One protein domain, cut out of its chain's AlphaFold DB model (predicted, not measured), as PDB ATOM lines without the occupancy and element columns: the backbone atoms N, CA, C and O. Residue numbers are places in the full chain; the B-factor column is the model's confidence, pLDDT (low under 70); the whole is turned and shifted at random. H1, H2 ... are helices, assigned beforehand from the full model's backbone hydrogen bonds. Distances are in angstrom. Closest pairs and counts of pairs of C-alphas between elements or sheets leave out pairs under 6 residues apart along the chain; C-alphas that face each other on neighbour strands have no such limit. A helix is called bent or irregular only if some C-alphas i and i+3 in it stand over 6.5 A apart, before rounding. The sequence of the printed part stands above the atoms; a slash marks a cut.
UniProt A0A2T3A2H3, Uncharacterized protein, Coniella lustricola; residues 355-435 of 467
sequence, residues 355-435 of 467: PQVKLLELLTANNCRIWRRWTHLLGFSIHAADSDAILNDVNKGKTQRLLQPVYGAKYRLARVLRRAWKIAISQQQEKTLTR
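AT A GLANCE: This is residues 355 to 435 of the 467 residues of an uncharacterized protein of Coniella lustricola (UniProt A0A2T3A2H3). One long helix, H4, runs the length of the model, and a helix bent into an L, H1, packs on it: its first arm H1a is side by side with H4, and its second arm H1b turns off about perpendicular to it. Two short helices, H2 and H3, lead the chain back to the first end of H4, where H3 makes a corner with it, while residues 429 to 435 of H4 stick out at the other end. The printed part has 81 residues with four named helices, in the order H1, H2, H3, H4, and no named strand; its class is all helix. It is compact, with a radius of gyration of the C-alphas of 13.4 A, and elongated, spanning 46 by 25 by 15 A.

IN THESE COORDINATES: Helix H1, residues 356 to 377, begins with C-alpha 356 at (43.188, -39.031, 26.104). By its hydrogen bonds it was assigned as one helix, but it is bent: C-alphas 367 and 370 are 8.7 A apart. Its arms are H1a, residues 356 to 367, 18.2 A long, and H1b, residues 370 to 377, 10.5 A long. H1a is itself irregular, with C-alphas 363 and 366 at 8.6 A. H2 holds residues 387 to 394 and H3 residues 397 to 403, which are 10.6 A and 10.8 A long. H4, residues 409 to 435, is 39.0 A long, from C-alpha 409 at (38.420, -32.848, 32.869) to C-alpha 435 at (59.045, -27.257, 0.247).

HOW THE PARTS SIT: H4 is the hub, touching three other helices. H1a touches it at a shallow tilt of 23 degrees, the same way, the closest C-alphas being those of Leu 360 and Val 416, 5.8 A apart. H1b touches residues 420 to 424 of H4 alone, about perpendicular at 85 degrees; the closest C-alphas, of Trp 371 and Ala 420, are 7.3 A apart. H1a and H1b touch only at the corner, at 79 degrees, with the C-alphas of Leu 363 and Trp 371 closest at 5.0 A. H2 touches residues 410 to 421 of H4 alone at a steep tilt of 64 degrees, opposite ways, with the C-alphas of Ser 387 and Arg 418 closest at 5.6 A. H3 and H4 touch only at the corner, and only just, with 3 pairs of C-alphas within 8 A; the closest, of Leu 403 and Lys 410, are 5.1 A apart. H1a is apart from H2 and H3, and H1b is apart from H3. In H1b, H2 and H4 every O i to N i+4 pair is within hydrogen-bond range; in H1a 6 of 8 are, and in H3 1 of 3, beside 3 of 4 O i to N i+3 pairs.

THE WHOLE: The C-alphas farthest apart, of Val 406 and Arg 435, are 46.8 A apart. The printed part has no cut. The links H2 to H3 and H3 to H4 are tight, and the link H1 to H2, with 9 residues, is short. Mean pLDDT of the printed part is 85.1; residues 382 to 385, 405 to 407 and 435 are under 70.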
ATOM      1  N   PRO A 355      39.210 -40.516  27.206       93.12
ATOM      2  CA  PRO A 355      40.168 -41.375  26.512       93.12
ATOM      3  C   PRO A 355      41.219 -40.518  25.791       93.12
ATOM      4  O   PRO A 355      41.154 -40.281  24.588       93.12
ATOM      5  N   GLN A 356      42.190 -40.011  26.558       94.25
ATOM      6  CA  GLN A 356      43.188 -39.031  26.104       94.25
ATOM      7  C   GLN A 356      43.981 -39.498  24.875       94.25
ATOM      8  O   GLN A 356      44.276 -38.674  24.015       94.25
ATOM      9  N   VAL A 357      44.315 -40.792  24.793       95.25
ATOM     10  CA  VAL A 357      45.067 -41.371  23.665       95.25
ATOM     11  C   VAL A 357      44.230 -41.331  22.388       95.25
ATOM     12  O   VAL A 357      44.639 -40.677  21.437       95.25
ATOM     13  N   LYS A 358      43.014 -41.894  22.408       94.75
ATOM     14  CA  LYS A 358      42.094 -41.861  21.258       94.75
ATOM     15  C   LYS A 358      41.762 -40.440  20.808       94.75
ATOM     16  O   LYS A 358      41.724 -40.152  19.619       94.75
ATOM     17  N   LEU A 359      41.548 -39.523  21.755       95.88
ATOM     18  CA  LEU A 359      41.292 -38.122  21.418       95.88
ATOM     19  C   LEU A 359      42.512 -37.464  20.758       95.88
ATOM     20  O   LEU A 359      42.354 -36.677  19.829       95.88
ATOM     21  N   LEU A 360      43.724 -37.770  21.225       96.38
ATOM     22  CA  LEU A 360      44.948 -37.275  20.600       96.38
ATOM     23  C   LEU A 360      45.125 -37.852  19.190       96.38
ATOM     24  O   LEU A 360      45.437 -37.095  18.275       96.38
ATOM     25  N   GLU A 361      44.907 -39.154  19.012       95.31
ATOM     26  CA  GLU A 361      44.944 -39.828  17.708       95.31
ATOM     27  C   GLU A 361      43.967 -39.170  16.731       95.31
ATOM     28  O   GLU A 361      44.378 -38.737  15.659       95.31
ATOM     29  N   LEU A 362      42.716 -38.966  17.147       95.50
ATOM     30  CA  LEU A 362      41.699 -38.265  16.366       95.50
ATOM     31  C   LEU A 362      42.145 -36.853  15.947       95.50
ATOM     32  O   LEU A 362      42.050 -36.482  14.779       95.50
ATOM     33  N   LEU A 363      42.641 -36.050  16.893       94.56
ATOM     34  CA  LEU A 363      43.043 -34.667  16.621       94.56
ATOM     35  C   LEU A 363      44.297 -34.570  15.744       94.56
ATOM     36  O   LEU A 363      44.462 -33.575  15.039       94.56
ATOM     37  N   THR A 364      45.176 -35.574  15.789       93.44
ATOM     38  CA  THR A 364      46.452 -35.592  15.052       93.44
ATOM     39  C   THR A 364      46.401 -36.379  13.743       93.44
ATOM     40  O   THR A 364      47.300 -36.239  12.907       93.44
ATOM     41  N   ALA A 365      45.325 -37.131  13.513       91.56
ATOM     42  CA  ALA A 365      45.064 -37.843  12.272       91.56
ATOM     43  C   ALA A 365      45.049 -36.910  11.050       91.56
ATOM     44  O   ALA A 365      44.753 -35.712  11.133       91.56
ATOM     45  N   ASN A 366      45.359 -37.485   9.883       88.44
ATOM     46  CA  ASN A 366      45.282 -36.818   8.580       88.44
ATOM     47  C   ASN A 366      45.996 -35.453   8.538       88.44
ATOM     48  O   ASN A 366      45.457 -34.482   8.010       88.44
ATOM     49  N   ASN A 367      47.220 -35.378   9.076       87.94
ATOM     50  CA  ASN A 367      47.997 -34.140   9.245       87.94
ATOM     51  C   ASN A 367      47.344 -33.113  10.185       87.94
ATOM     52  O   ASN A 367      47.307 -31.918   9.877       87.94
ATOM     53  N   CYS A 368      46.818 -33.577  11.318       90.50
ATOM     54  CA  CYS A 368      46.110 -32.750  12.293       90.50
ATOM     55  C   CYS A 368      44.919 -31.979  11.689       90.50
ATOM     56  O   CYS A 368      44.690 -30.823  12.046       90.50
ATOM     57  N   ARG A 369      44.180 -32.590  10.751       89.12
ATOM     58  CA  ARG A 369      43.095 -31.932   9.995       89.12
ATOM     59  C   ARG A 369      42.035 -31.329  10.919       89.12
ATOM     60  O   ARG A 369      41.789 -30.129  10.881       89.12
ATOM     61  N   ILE A 370      41.437 -32.152  11.780       91.31
ATOM     62  CA  ILE A 370      40.365 -31.715  12.690       91.31
ATOM     63  C   ILE A 370      40.879 -30.653  13.655       91.31
ATOM     64  O   ILE A 370      40.219 -29.635  13.843       91.31
ATOM     65  N   TRP A 371      42.076 -30.863  14.216       91.69
ATOM     66  CA  TRP A 371      42.730 -29.882  15.077       91.69
ATOM     67  C   TRP A 371      42.837 -28.518  14.390       91.69
ATOM     68  O   TRP A 371      42.321 -27.538  14.917       91.69
ATOM     69  N   ARG A 372      43.440 -28.467  13.195       88.25
ATOM     70  CA  ARG A 372      43.678 -27.227  12.442       88.25
ATOM     71  C   ARG A 372      42.383 -26.483  12.147       88.25
ATOM     72  O   ARG A 372      42.297 -25.292  12.438       88.25
ATOM     73  N   ARG A 373      41.368 -27.182  11.633       89.19
ATOM     74  CA  ARG A 373      40.061 -26.584  11.311       89.19
ATOM     75  C   ARG A 373      39.379 -26.034  12.531       89.19
ATOM     76  O   ARG A 373      38.926 -24.897  12.518       89.19
ATOM     77  N   TRP A 374      39.298 -26.844  13.578       91.38
ATOM     78  CA  TRP A 374      38.607 -26.449  14.785       91.38
ATOM     79  C   TRP A 374      39.278 -25.228  15.422       91.38
ATOM     80  O   TRP A 374      38.592 -24.252  15.711       91.38
ATOM     81  N   THR A 375      40.611 -25.211  15.539       88.25
ATOM     82  CA  THR A 375      41.325 -24.039  16.071       88.25
ATOM     83  C   THR A 375      41.194 -22.813  15.170       88.25
ATOM     84  O   THR A 375      41.005 -21.714  15.681       88.25
ATOM     85  N   HIS A 376      41.220 -22.992  13.845       86.38
ATOM     86  CA  HIS A 376      41.035 -21.898  12.889       86.38
ATOM     87  C   HIS A 376      39.631 -21.286  12.986       86.38
ATOM     88  O   HIS A 376      39.491 -20.068  13.023       86.38
ATOM     89  N   LEU A 377      38.592 -22.118  13.105       86.75
ATOM     90  CA  LEU A 377      37.201 -21.678  13.274       86.75
ATOM     91  C   LEU A 377      36.965 -20.945  14.600       86.75
ATOM     92  O   LEU A 377      36.094 -20.082  14.671       86.75
ATOM     93  N   LEU A 378      37.751 -21.263  15.629       86.19
ATOM     94  CA  LEU A 378      37.780 -20.524  16.892       86.19
ATOM     95  C   LEU A 378      38.616 -19.228  16.819       86.19
ATOM     96  O   LEU A 378      38.682 -18.490  17.796       86.19
ATOM     97  N   GLY A 379      39.257 -18.933  15.684       84.50
ATOM     98  CA  GLY A 379      40.090 -17.740  15.497       84.50
ATOM     99  C   GLY A 379      41.524 -17.871  16.022       84.50
ATOM    100  O   GLY A 379      42.240 -16.874  16.097       84.50
ATOM    101  N   PHE A 380      41.975 -19.078  16.368       83.00
ATOM    102  CA  PHE A 380      43.350 -19.323  16.801       83.00
ATOM    103  C   PHE A 380      44.237 -19.714  15.617       83.00
ATOM    104  O   PHE A 380      43.961 -20.667  14.886       83.00
ATOM    105  N   SER A 381      45.361 -19.011  15.462       74.75
ATOM    106  CA  SER A 381      46.443 -19.454  14.579       74.75
ATOM    107  C   SER A 381      47.153 -20.662  15.187       74.75
ATOM    108  O   SER A 381      47.370 -20.713  16.396       74.75
ATOM    109  N   ILE A 382      47.601 -21.604  14.355       69.44
ATOM    110  CA  ILE A 382      48.406 -22.757  14.790       69.44
ATOM    111  C   ILE A 382      49.672 -22.344  15.559       69.44
ATOM    112  O   ILE A 382      50.117 -23.076  16.439       69.44
ATOM    113  N   HIS A 383      50.213 -21.149  15.301       65.25
ATOM    114  CA  HIS A 383      51.383 -20.608  16.002       65.25
ATOM    115  C   HIS A 383      51.045 -19.901  17.326       65.25
ATOM    116  O   HIS A 383      51.940 -19.693  18.139       65.25
ATOM    117  N   ALA A 384      49.772 -19.559  17.555       61.00
ATOM    118  CA  ALA A 384      49.289 -18.816  18.725       61.00
ATOM    119  C   ALA A 384      48.234 -19.583  19.554       61.00
ATOM    120  O   ALA A 384      47.686 -19.049  20.516       61.00
ATOM    121  N   ALA A 385      47.936 -20.828  19.178       65.25
ATOM    122  CA  ALA A 385      46.986 -21.715  19.836       65.25
ATOM    123  C   ALA A 385      47.533 -22.224  21.182       65.25
ATOM    124  O   ALA A 385      47.888 -23.395  21.327       65.25
ATOM    125  N   ASP A 386      47.600 -21.348  22.186       74.69
ATOM    126  CA  ASP A 386      47.801 -21.785  23.563       74.69
ATOM    127  C   ASP A 386      46.575 -22.594  24.016       74.69
ATOM    128  O   ASP A 386      45.430 -22.142  23.939       74.69
ATOM    129  N   SER A 387      46.824 -23.810  24.506       79.25
ATOM    130  CA  SER A 387      45.810 -24.687  25.090       79.25
ATOM    131  C   SER A 387      44.953 -23.993  26.147       79.25
ATOM    132  O   SER A 387      43.753 -24.256  26.219       79.25
ATOM    133  N   ASP A 388      45.551 -23.109  26.949       80.25
ATOM    134  CA  ASP A 388      44.828 -22.409  28.003       80.25
ATOM    135  C   ASP A 388      43.975 -21.278  27.418       80.25
ATOM    136  O   ASP A 388      42.856 -21.070  27.882       80.25
ATOM    137  N   ALA A 389      44.425 -20.624  26.343       83.25
ATOM    138  CA  ALA A 389      43.633 -19.632  25.619       83.25
ATOM    139  C   ALA A 389      42.412 -20.263  24.928       83.25
ATOM    140  O   ALA A 389      41.300 -19.761  25.095       83.25
ATOM    141  N   ILE A 390      42.586 -21.406  24.248       84.69
ATOM    142  CA  ILE A 390      41.474 -22.163  23.645       84.69
ATOM    143  C   ILE A 390      40.478 -22.579  24.724       84.69
ATOM    144  O   ILE A 390      39.276 -22.359  24.595       84.69
ATOM    145  N   LEU A 391      40.965 -23.172  25.818       84.88
ATOM    146  CA  LEU A 391      40.074 -23.597  26.889       84.88
ATOM    147  C   LEU A 391      39.378 -22.418  27.548       84.88
ATOM    148  O   LEU A 391      38.215 -22.567  27.887       84.88
ATOM    149  N   ASN A 392      40.024 -21.266  27.715       84.38
ATOM    150  CA  ASN A 392      39.378 -20.074  28.259       84.38
ATOM    151  C   ASN A 392      38.298 -19.521  27.322       84.38
ATOM    152  O   ASN A 392      37.249 -19.098  27.808       84.38
ATOM    153  N   ASP A 393      38.513 -19.566  26.005       83.25
ATOM    154  CA  ASP A 393      37.506 -19.134  25.038       83.25
ATOM    155  C   ASP A 393      36.279 -20.055  25.035       83.25
ATOM    156  O   ASP A 393      35.142 -19.583  25.099       83.25
ATOM    157  N   VAL A 394      36.504 -21.370  25.077       83.69
ATOM    158  CA  VAL A 394      35.433 -22.377  25.071       83.69
ATOM    159  C   VAL A 394      34.801 -22.567  26.466       83.69
ATOM    160  O   VAL A 394      33.685 -23.074  26.597       83.69
ATOM    161  N   ASN A 395      35.464 -22.113  27.534       80.50
ATOM    162  CA  ASN A 395      34.979 -22.103  28.920       80.50
ATOM    163  C   ASN A 395      33.969 -20.969  29.177       80.50
ATOM    164  O   ASN A 395      34.085 -20.200  30.131       80.50
ATOM    165  N   LYS A 396      32.947 -20.879  28.325       78.50
ATOM    166  CA  LYS A 396      31.828 -19.938  28.438       78.50
ATOM    167  C   LYS A 396      30.509 -20.705  28.573       78.50
ATOM    168  O   LYS A 396      30.384 -21.857  28.152       78.50
ATOM    169  N   GLY A 397      29.509 -20.072  29.187       81.69
ATOM    170  CA  GLY A 397      28.140 -20.594  29.259       81.69
ATOM    171  C   GLY A 397      28.029 -22.002  29.864       81.69
ATOM    172  O   GLY A 397      28.511 -22.268  30.966       81.69
ATOM    173  N   LYS A 398      27.356 -22.919  29.155       83.88
ATOM    174  CA  LYS A 398      27.069 -24.280  29.647       83.88
ATOM    175  C   LYS A 398      28.318 -25.166  29.758       83.88
ATOM    176  O   LYS A 398      28.357 -26.029  30.634       83.88
ATOM    177  N   THR A 399      29.344 -24.933  28.939       86.69
ATOM    178  CA  THR A 399      30.603 -25.700  28.961       86.69
ATOM    179  C   THR A 399      31.387 -25.482  30.250       86.69
ATOM    180  O   THR A 399      32.023 -26.408  30.752       86.69
ATOM    181  N   GLN A 400      31.286 -24.290  30.848       86.25
ATOM    182  CA  GLN A 400      32.004 -23.947  32.075       86.25
ATOM    183  C   GLN A 400      31.716 -24.930  33.214       86.25
ATOM    184  O   GLN A 400      32.633 -25.386  33.895       86.25
ATOM    185  N   ARG A 401      30.450 -25.325  33.381       85.31
ATOM    186  CA  ARG A 401      30.036 -26.288  34.416       85.31
ATOM    187  C   ARG A 401      30.610 -27.688  34.185       85.31
ATOM    188  O   ARG A 401      30.825 -28.417  35.143       85.31
ATOM    189  N   LEU A 402      30.867 -28.058  32.930       87.12
ATOM    190  CA  LEU A 402      31.439 -29.358  32.563       87.12
ATOM    191  C   LEU A 402      32.966 -29.393  32.726       87.12
ATOM    192  O   LEU A 402      33.534 -30.457  32.964       87.12
ATOM    193  N   LEU A 403      33.624 -28.235  32.619       83.88
ATOM    194  CA  LEU A 403      35.069 -28.077  32.810       83.88
ATOM    195  C   LEU A 403      35.472 -27.880  34.279       83.88
ATOM    196  O   LEU A 403      36.654 -28.015  34.610       83.88
ATOM    197  N   GLN A 404      34.519 -27.565  35.159       77.69
ATOM    198  CA  GLN A 404      34.764 -27.383  36.588       77.69
ATOM    199  C   GLN A 404      35.294 -28.664  37.271       77.69
ATOM    200  O   GLN A 404      35.043 -29.786  36.825       77.69
ATOM    201  N   PRO A 405      36.086 -28.515  38.349       59.75
ATOM    202  CA  PRO A 405      37.193 -29.416  38.671       59.75
ATOM    203  C   PRO A 405      36.818 -30.752  39.313       59.75
ATOM    204  O   PRO A 405      37.738 -31.480  39.673       59.75
ATOM    205  N   VAL A 406      35.534 -31.119  39.411       60.81
ATOM    206  CA  VAL A 406      35.087 -32.296  40.187       60.81
ATOM    207  C   VAL A 406      35.866 -33.565  39.809       60.81
ATOM    208  O   VAL A 406      36.132 -34.392  40.670       60.81
ATOM    209  N   TYR A 407      36.330 -33.676  38.555       64.69
ATOM    210  CA  TYR A 407      37.184 -34.786  38.121       64.69
ATOM    211  C   TYR A 407      38.338 -34.381  37.203       64.69
ATOM    212  O   TYR A 407      38.811 -35.215  36.447       64.69
ATOM    213  N   GLY A 408      38.793 -33.126  37.195       82.06
ATOM    214  CA  GLY A 408      39.978 -32.718  36.418       82.06
ATOM    215  C   GLY A 408      39.870 -32.818  34.883       82.06
ATOM    216  O   GLY A 408      40.897 -32.890  34.203       82.06
ATOM    217  N   ALA A 409      38.653 -32.799  34.319       86.25
ATOM    218  CA  ALA A 409      38.420 -32.848  32.869       86.25
ATOM    219  C   ALA A 409      39.174 -31.736  32.118       86.25
ATOM    220  O   ALA A 409      39.829 -32.014  31.112       86.25
ATOM    221  N   LYS A 410      39.184 -30.511  32.670       89.06
ATOM    222  CA  LYS A 410      39.969 -29.380  32.151       89.06
ATOM    223  C   LYS A 410      41.448 -29.734  31.970       89.06
ATOM    224  O   LYS A 410      41.999 -29.494  30.904       89.06
ATOM    225  N   TYR A 411      42.086 -30.338  32.975       89.56
ATOM    226  CA  TYR A 411      43.518 -30.660  32.929       89.56
ATOM    227  C   TYR A 411      43.842 -31.777  31.935       89.56
ATOM    228  O   TYR A 411      44.842 -31.685  31.220       89.56
ATOM    229  N   ARG A 412      43.000 -32.820  31.867       91.62
ATOM    230  CA  ARG A 412      43.151 -33.897  30.874       91.62
ATOM    231  C   ARG A 412      43.006 -33.361  29.457       91.62
ATOM    232  O   ARG A 412      43.850 -33.658  28.616       91.62
ATOM    233  N   LEU A 413      41.985 -32.540  29.213       92.69
ATOM    234  CA  LEU A 413      41.773 -31.926  27.910       92.69
ATOM    235  C   LEU A 413      42.951 -31.013  27.557       92.69
ATOM    236  O   LEU A 413      43.571 -31.221  26.523       92.69
ATOM    237  N   ALA A 414      43.360 -30.111  28.456       91.69
ATOM    238  CA  ALA A 414      44.507 -29.224  28.246       91.69
ATOM    239  C   ALA A 414      45.785 -29.988  27.863       91.69
ATOM    240  O   ALA A 414      46.517 -29.577  26.966       91.69
ATOM    241  N   ARG A 415      46.044 -31.139  28.504       93.12
ATOM    242  CA  ARG A 415      47.183 -32.005  28.168       93.12
ATOM    243  C   ARG A 415      47.102 -32.532  26.735       93.12
ATOM    244  O   ARG A 415      48.107 -32.480  26.028       93.12
ATOM    245  N   VAL A 416      45.934 -33.021  26.317       95.25
ATOM    246  CA  VAL A 416      45.711 -33.506  24.948       95.25
ATOM    247  C   VAL A 416      45.885 -32.366  23.946       95.25
ATOM    248  O   VAL A 416      46.649 -32.523  22.997       95.25
ATOM    249  N   LEU A 417      45.277 -31.200  24.198       94.38
ATOM    250  CA  LEU A 417      45.375 -30.041  23.305       94.38
ATOM    251  C   LEU A 417      46.827 -29.565  23.151       94.38
ATOM    252  O   LEU A 417      47.292 -29.370  22.032       94.38
ATOM    253  N   ARG A 418      47.600 -29.474  24.248       93.06
ATOM    254  CA  ARG A 418      49.038 -29.144  24.178       93.06
ATOM    255  C   ARG A 418      49.827 -30.134  23.336       93.06
ATOM    256  O   ARG A 418      50.775 -29.744  22.657       93.06
ATOM    257  N   ARG A 419      49.499 -31.426  23.421       94.69
ATOM    258  CA  ARG A 419      50.214 -32.456  22.665       94.69
ATOM    259  C   ARG A 419      49.845 -32.416  21.183       94.69
ATOM    260  O   ARG A 419      50.757 -32.478  20.363       94.69
ATOM    261  N   ALA A 420      48.564 -32.248  20.860       93.00
ATOM    262  CA  ALA A 420      48.088 -32.075  19.489       93.00
ATOM    263  C   ALA A 420      48.724 -30.842  18.832       93.00
ATOM    264  O   ALA A 420      49.268 -30.945  17.736       93.00
ATOM    265  N   TRP A 421      48.769 -29.716  19.549       91.88
ATOM    266  CA  TRP A 421      49.436 -28.492  19.108       91.88
ATOM    267  C   TRP A 421      50.913 -28.705  18.749       91.88
ATOM    268  O   TRP A 421      51.340 -28.360  17.647       91.88
ATOM    269  N   LYS A 422      51.691 -29.338  19.644       91.75
ATOM    270  CA  LYS A 422      53.113 -29.639  19.401       91.75
ATOM    271  C   LYS A 422      53.312 -30.478  18.137       91.75
ATOM    272  O   LYS A 422      54.174 -30.156  17.328       91.75
ATOM    273  N   ILE A 423      52.500 -31.522  17.957       92.31
ATOM    274  CA  ILE A 423      52.561 -32.390  16.770       92.31
ATOM    275  C   ILE A 423      52.203 -31.598  15.506       92.31
ATOM    276  O   ILE A 423      52.899 -31.703  14.497       92.31
ATOM    277  N   ALA A 424      51.163 -30.764  15.568       89.31
ATOM    278  CA  ALA A 424      50.703 -29.971  14.435       89.31
ATOM    279  C   ALA A 424      51.763 -28.966  13.946       89.31
ATOM    280  O   ALA A 424      51.932 -28.828  12.730       89.31
ATOM    281  N   ILE A 425      52.493 -28.322  14.869       88.31
ATOM    282  CA  ILE A 425      53.628 -27.437  14.556       88.31
ATOM    283  C   ILE A 425      54.774 -28.222  13.923       88.31
ATOM    284  O   ILE A 425      55.266 -27.817  12.871       88.31
ATOM    285  N   SER A 426      55.187 -29.346  14.519       89.00
ATOM    286  CA  SER A 426      56.285 -30.157  13.977       89.00
ATOM    287  C   SER A 426      55.996 -30.615  12.543       89.00
ATOM    288  O   SER A 426      56.845 -30.461  11.668       89.00
ATOM    289  N   GLN A 427      54.768 -31.066  12.263       87.38
ATOM    290  CA  GLN A 427      54.342 -31.449  10.911       87.38
ATOM    291  C   GLN A 427      54.323 -30.273   9.921       87.38
ATOM    292  O   GLN A 427      54.520 -30.463   8.722       87.38
ATOM    293  N   GLN A 428      54.035 -29.050  10.378       83.62
ATOM    294  CA  GLN A 428      54.083 -27.865   9.516       83.62
ATOM    295  C   GLN A 428      55.529 -27.471   9.200       83.62
ATOM    296  O   GLN A 428      55.837 -27.207   8.040       83.62
ATOM    297  N   GLN A 429      56.417 -27.501  10.197       84.69
ATOM    298  CA  GLN A 429      57.844 -27.225  10.015       84.69
ATOM    299  C   GLN A 429      58.480 -28.202   9.018       84.69
ATOM    300  O   GLN A 429      59.151 -27.780   8.077       84.69
ATOM    301  N   GLU A 430      58.185 -29.496   9.140       84.44
ATOM    302  CA  GLU A 430      58.646 -30.521   8.199       84.44
ATOM    303  C   GLU A 430      58.154 -30.257   6.761       84.44
ATOM    304  O   GLU A 430      58.927 -30.332   5.803       84.44
ATOM    305  N   LYS A 431      56.893 -29.834   6.594       80.94
ATOM    306  CA  LYS A 431      56.342 -29.431   5.286       80.94
ATOM    307  C   LYS A 431      57.011 -28.182   4.708       80.94
ATOM    308  O   LYS A 431      57.185 -28.100   3.495       80.94
ATOM    309  N   THR A 432      57.381 -27.207   5.538       78.50
ATOM    310  CA  THR A 432      58.105 -26.010   5.072       78.50
ATOM    311  C   THR A 432      59.544 -26.322   4.664       78.50
ATOM    312  O   THR A 432      60.003 -25.819   3.642       78.50
ATOM    313  N   LEU A 433      60.229 -27.208   5.393       75.94
ATOM    314  CA  LEU A 433      61.601 -27.623   5.089       75.94
ATOM    315  C   LEU A 433      61.676 -28.462   3.808       75.94
ATOM    316  O   LEU A 433      62.585 -28.278   3.006       75.94
ATOM    317  N   THR A 434      60.689 -29.329   3.575       74.00
ATOM    318  CA  THR A 434      60.581 -30.136   2.345       74.00
ATOM    319  C   THR A 434      60.120 -29.332   1.124       74.00
ATOM    320  O   THR A 434      60.393 -29.733  -0.006       74.00
ATOM    321  N   ARG A 435      59.452 -28.184   1.321       60.25
ATOM    322  CA  ARG A 435      59.045 -27.257   0.247       60.25
ATOM    323  C   ARG A 435      60.068 -26.169  -0.074       60.25
ATOM    324  O   ARG A 435      59.895 -25.486  -1.084       60.25
TER     325      ARG A 435